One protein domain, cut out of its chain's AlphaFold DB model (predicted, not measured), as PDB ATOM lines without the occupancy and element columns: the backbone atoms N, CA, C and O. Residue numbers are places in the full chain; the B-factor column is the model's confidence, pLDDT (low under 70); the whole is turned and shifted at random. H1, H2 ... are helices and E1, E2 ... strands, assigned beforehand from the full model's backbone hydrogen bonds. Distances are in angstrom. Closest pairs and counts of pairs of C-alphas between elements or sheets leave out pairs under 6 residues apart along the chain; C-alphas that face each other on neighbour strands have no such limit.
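What this domain is: This is residues 18 to 58 of the 71 residues of an uncharacterized protein of Subtercola sp. Z020 (UniProt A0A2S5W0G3). A two-stranded hairpin, E1 and E2, forms a narrow ribbon with helix H2 packed over one face and the shorter helix H1 at the end of the ribbon away from its turn. The two helices do not run side by side. The printed part has 41 residues, with two named strands and two named helices in the order E1, E2, H1, H2; the sheet, in the order E1 - E2, is antiparallel and the class is mixed, helices and strands. The whole is compact, with a radius of gyration of the C-alphas of 9.5 A, and elongated, spanning 24 by 16 by 13 A.

How they stand to each other: E1, residues 18 to 23, and E2, residues 26 to 32, are antiparallel neighbours and form a hairpin, their directions at 150 degrees. N 19 and O 30 are 2.9 A apart and N 28 and O 21 are 2.8 A apart, both within hydrogen-bond range. H2, residues 47 to 56, has its closest C-alphas to E2 at Val 30 and Ala 54, 6.0 A apart, and to E1 at Val 21 and Ile 51, 6.7 A apart. For H1, residues 34 to 41, and E1 the closest C-alphas are those of Phe 37 and Ala 19, 6.3 A apart. H1 and H2 are close but not clearly touching, with the C-alphas of Ile 40 and Arg 47 closest at 7.2 A. They run opposite ways at a steep tilt of 55 degrees. In H1 and H2 every O i to N i+4 pair is within hydrogen-bond range.

Where its parts are: E1 begins at C-alpha 18, (235.771, 183.467, 233.061), and is 16.1 A long. E2 is 18.9 A long. H1 begins at C-alpha 34, (237.290, 185.840, 241.519), and measures 10.7 A. H2 measures 14.4 A and ends at C-alpha 56, (222.995, 174.746, 233.287).

The domain as a whole: The two C-alphas farthest apart are those of Gly 25 and Glu 35, at 27.0 A. The printed part has no cut, and its three links, E1 to E2, E2 to H1 and H1 to H2, are tight. The mean pLDDT of the printed part is 94.6, and no printed residue is under 70.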
ATOM      1  N   VAL A  18     236.242 184.531 233.950       96.75
ATOM      2  CA  VAL A  18     235.771 183.467 233.061       96.75
ATOM      3  C   VAL A  18     236.682 182.263 233.232       96.75
ATOM      4  O   VAL A  18     237.887 182.360 233.009       96.75
ATOM      5  N   ALA A  19     236.104 181.133 233.628       96.12
ATOM      6  CA  ALA A  19     236.785 179.849 233.668       96.12
ATOM      7  C   ALA A  19     236.466 179.053 232.396       96.12
ATOM      8  O   ALA A  19     235.332 179.049 231.919       96.12
ATOM      9  N   VAL A  20     237.466 178.368 231.843       96.06
ATOM     10  CA  VAL A  20     237.330 177.621 230.586       96.06
ATOM     11  C   VAL A  20     237.246 176.128 230.874       96.06
ATOM     12  O   VAL A  20     238.028 175.586 231.653       96.06
ATOM     13  N   VAL A  21     236.312 175.438 230.220       95.25
ATOM     14  CA  VAL A  21     236.142 173.988 230.362       95.25
ATOM     15  C   VAL A  21     235.931 173.315 229.012       95.25
ATOM     16  O   VAL A  21     235.231 173.847 228.159       95.25
ATOM     17  N   THR A  22     236.521 172.130 228.811       94.31
ATOM     18  CA  THR A  22     236.482 171.418 227.514       94.31
ATOM     19  C   THR A  22     235.831 170.033 227.593       94.31
ATOM     20  O   THR A  22     236.498 169.052 227.900       94.31
ATOM     21  N   GLN A  23     234.546 169.871 227.304       91.50
ATOM     22  CA  GLN A  23     233.884 168.560 227.338       91.50
ATOM     23  C   GLN A  23     233.657 168.004 225.928       91.50
ATOM     24  O   GLN A  23     233.139 168.700 225.063       91.50
ATOM     25  N   GLY A  24     234.034 166.742 225.682       88.25
ATOM     26  CA  GLY A  24     233.760 166.073 224.400       88.25
ATOM     27  C   GLY A  24     234.333 166.809 223.181       88.25
ATOM     28  O   GLY A  24     233.673 166.896 222.153       88.25
ATOM     29  N   GLY A  25     235.519 167.416 223.319       91.69
ATOM     30  CA  GLY A  25     236.150 168.220 222.265       91.69
ATOM     31  C   GLY A  25     235.569 169.629 222.080       91.69
ATOM     32  O   GLY A  25     236.067 170.380 221.250       91.69
ATOM     33  N   ARG A  26     234.549 170.016 222.856       91.00
ATOM     34  CA  ARG A  26     233.955 171.359 222.841       91.00
ATOM     35  C   ARG A  26     234.437 172.163 224.035       91.00
ATOM     36  O   ARG A  26     234.438 171.650 225.148       91.00
ATOM     37  N   THR A  27     234.786 173.423 223.816       95.25
ATOM     38  CA  THR A  27     235.205 174.348 224.874       95.25
ATOM     39  C   THR A  27     234.091 175.347 225.178       95.25
ATOM     40  O   THR A  27     233.422 175.811 224.259       95.25
ATOM     41  N   ALA A  28     233.890 175.654 226.458       94.94
ATOM     42  CA  ALA A  28     232.913 176.615 226.951       94.94
ATOM     43  C   ALA A  28     233.554 177.595 227.942       94.94
ATOM     44  O   ALA A  28     234.442 177.225 228.716       94.94
ATOM     45  N   GLU A  29     233.061 178.830 227.916       96.50
ATOM     46  CA  GLU A  29     233.445 179.928 228.800       96.50
ATOM     47  C   GLU A  29     232.387 180.101 229.889       96.50
ATOM     48  O   GLU A  29     231.230 180.402 229.604       96.50
ATOM     49  N   VAL A  30     232.774 179.890 231.143       96.19
ATOM     50  CA  VAL A  30     231.857 179.874 232.283       96.19
ATOM     51  C   VAL A  30     232.136 181.084 233.179       96.19
ATOM     52  O   VAL A  30     233.227 181.168 233.750       96.19
ATOM     53  N   PRO A  31     231.186 182.026 233.321       96.88
ATOM     54  CA  PRO A  31     231.356 183.192 234.180       96.88
ATOM     55  C   PRO A  31     231.384 182.779 235.659       96.88
ATOM     56  O   PRO A  31     230.480 182.102 236.148       96.88
ATOM     57  N   VAL A  32     232.423 183.187 236.384       96.50
ATOM     58  CA  VAL A  32     232.629 182.876 237.807       96.50
ATOM     59  C   VAL A  32     233.135 184.107 238.560       96.50
ATOM     60  O   VAL A  32     233.671 185.040 237.959       96.50
ATOM     61  N   CYS A  33     232.957 184.144 239.881       97.25
ATOM     62  CA  CYS A  33     233.589 185.168 240.714       97.25
ATOM     63  C   CYS A  33     235.104 184.924 240.843       97.25
ATOM     64  O   CYS A  33     235.616 183.858 240.488       97.25
ATOM     65  N   SER A  34     235.833 185.919 241.353       96.75
ATOM     66  CA  SER A  34     237.290 185.840 241.519       96.75
ATOM     67  C   SER A  34     237.713 184.697 242.444       96.75
ATOM     68  O   SER A  34     238.679 184.008 242.135       96.75
ATOM     69  N   GLU A  35     236.991 184.476 243.546       96.25
ATOM     70  CA  GLU A  35     237.308 183.424 244.520       96.25
ATOM     71  C   GLU A  35     237.192 182.034 243.887       96.25
ATOM     72  O   GLU A  35     238.166 181.287 243.825       96.25
ATOM     73  N   HIS A  36     236.052 181.743 243.260       96.75
ATOM     74  CA  HIS A  36     235.851 180.464 242.589       96.75
ATOM     75  C   HIS A  36     236.770 180.251 241.383       96.75
ATOM     76  O   HIS A  36     237.095 179.111 241.064       96.75
ATOM     77  N   PHE A  37     237.210 181.314 240.705       97.00
ATOM     78  CA  PHE A  37     238.236 181.180 239.672       97.00
ATOM     79  C   PHE A  37     239.546 180.626 240.255       97.00
ATOM     80  O   PHE A  37     240.134 179.721 239.665       97.00
ATOM     81  N   HIS A  38     239.971 181.121 241.422       96.38
ATOM     82  CA  HIS A  38     241.147 180.600 242.121       96.38
ATOM     83  C   HIS A  38     240.934 179.169 242.613       96.38
ATOM     84  O   HIS A  38     241.802 178.329 242.403       96.38
ATOM     85  N   ASP A  39     239.766 178.856 243.175       96.06
ATOM     86  CA  ASP A  39     239.472 177.492 243.622       96.06
ATOM     87  C   ASP A  39     239.465 176.479 242.469       96.06
ATOM     88  O   ASP A  39     239.854 175.324 242.652       96.06
ATOM     89  N   ILE A  40     239.031 176.888 241.272       95.50
ATOM     90  CA  ILE A  40     239.116 176.067 240.057       95.50
ATOM     91  C   ILE A  40     240.580 175.872 239.646       95.50
ATOM     92  O   ILE A  40     240.982 174.742 239.371       95.50
ATOM     93  N   ASP A  41     241.371 176.948 239.611       93.69
ATOM     94  CA  ASP A  41     242.793 176.915 239.235       93.69
ATOM     95  C   ASP A  41     243.622 176.039 240.190       93.69
ATOM     96  O   ASP A  41     244.439 175.226 239.760       93.69
ATOM     97  N   TRP A  42     243.335 176.119 241.489       95.06
ATOM     98  CA  TRP A  42     243.975 175.313 242.530       95.06
ATOM     99  C   TRP A  42     243.429 173.881 242.624       95.06
ATOM    100  O   TRP A  42     243.940 173.076 243.402       95.06
ATOM    101  N   GLY A  43     242.395 173.540 241.848       93.25
ATOM    102  CA  GLY A  43     241.783 172.210 241.831       93.25
ATOM    103  C   GLY A  43     240.911 171.881 243.050       93.25
ATOM    104  O   GLY A  43     240.542 170.720 243.230       93.25
ATOM    105  N   VAL A  44     240.564 172.878 243.870       96.12
ATOM    106  CA  VAL A  44     239.621 172.756 244.994       96.12
ATOM    107  C   VAL A  44     238.206 172.525 244.463       96.12
ATOM    108  O   VAL A  44     237.510 171.608 244.905       96.12
ATOM    109  N   VAL A  45     237.792 173.313 243.465       93.75
ATOM    110  CA  VAL A  45     236.548 173.072 242.728       93.75
ATOM    111  C   VAL A  45     236.833 172.059 241.624       93.75
ATOM    112  O   VAL A  45     237.612 172.329 240.705       93.75
ATOM    113  N   PRO A  46     236.188 170.881 241.650       93.88
ATOM    114  CA  PRO A  46     236.456 169.869 240.655       93.88
ATOM    115  C   PRO A  46     235.891 170.306 239.307       93.88
ATOM    116  O   PRO A  46     234.771 170.806 239.194       93.88
ATOM    117  N   ARG A  47     236.626 169.986 238.245       93.00
ATOM    118  CA  ARG A  47     236.247 170.246 236.851       93.00
ATOM    119  C   ARG A  47     234.806 169.848 236.494       93.00
ATOM    120  O   ARG A  47     234.183 170.502 235.663       93.00
ATOM    121  N   ARG A  48     234.267 168.787 237.110       94.00
ATOM    122  CA  ARG A  48     232.869 168.352 236.919       94.00
ATOM    123  C   ARG A  48     231.861 169.448 237.270       94.00
ATOM    124  O   ARG A  48     230.918 169.642 236.522       94.00
ATOM    125  N   SER A  49     232.115 170.221 238.323       94.69
ATOM    126  CA  SER A  49     231.224 171.293 238.763       94.69
ATOM    127  C   SER A  49     231.191 172.439 237.757       94.69
ATOM    128  O   SER A  49     230.146 173.054 237.554       94.69
ATOM    129  N   LEU A  50     232.309 172.672 237.064       93.94
ATOM    130  CA  LEU A  50     232.386 173.638 235.972       93.94
ATOM    131  C   LEU A  50     231.637 173.157 234.721       93.94
ATOM    132  O   LEU A  50     230.974 173.952 234.062       93.94
ATOM    133  N   ILE A  51     231.682 171.853 234.426       94.69
ATOM    134  CA  ILE A  51     230.853 171.241 233.377       94.69
ATOM    135  C   ILE A  51     229.369 171.373 233.723       94.69
ATOM    136  O   ILE A  51     228.592 171.809 232.887       94.69
ATOM    137  N   GLU A  52     228.968 171.025 234.947       94.31
ATOM    138  CA  GLU A  52     227.577 171.138 235.396       94.31
ATOM    139  C   GLU A  52     227.073 172.584 235.291       94.31
ATOM    140  O   GLU A  52     225.962 172.821 234.817       94.31
ATOM    141  N   ALA A  53     227.904 173.561 235.670       94.62
ATOM    142  CA  ALA A  53     227.607 174.977 235.485       94.62
ATOM    143  C   ALA A  53     227.456 175.344 233.999       94.62
ATOM    144  O   ALA A  53     226.457 175.959 233.628       94.62
ATOM    145  N   ALA A  54     228.383 174.913 233.137       94.50
ATOM    146  CA  ALA A  54     228.303 175.133 231.693       94.50
ATOM    147  C   ALA A  54     227.032 174.521 231.075       94.50
ATOM    148  O   ALA A  54     226.376 175.159 230.254       94.50
ATOM    149  N   THR A  55     226.636 173.321 231.503       93.75
ATOM    150  CA  THR A  55     225.395 172.667 231.070       93.75
ATOM    151  C   THR A  55     224.156 173.433 231.534       93.75
ATOM    152  O   THR A  55     223.245 173.642 230.739       93.75
ATOM    153  N   ARG A  56     224.112 173.915 232.788       92.19
ATOM    154  CA  ARG A  56     222.995 174.746 233.287       92.19
ATOM    155  C   ARG A  56     222.846 176.059 232.519       92.19
ATOM    156  O   ARG A  56     221.730 176.534 232.348       92.19
ATOM    157  N   LEU A  57     223.958 176.624 232.057       91.56
ATOM    158  CA  LEU A  57     223.978 177.810 231.200       91.56
ATOM    159  C   LEU A  57     223.640 177.502 229.728       91.56
ATOM    160  O   LEU A  57     223.578 178.423 228.919       91.56
ATOM    161  N   GLY A  58     223.447 176.231 229.362       92.00
ATOM    162  CA  GLY A  58     223.182 175.808 227.984       92.00
ATOM    163  C   GLY A  58     224.407 175.842 227.062       92.00
ATOM    164  O   GLY A  58     224.258 175.758 225.846       92.00
TER     165      GLY A  58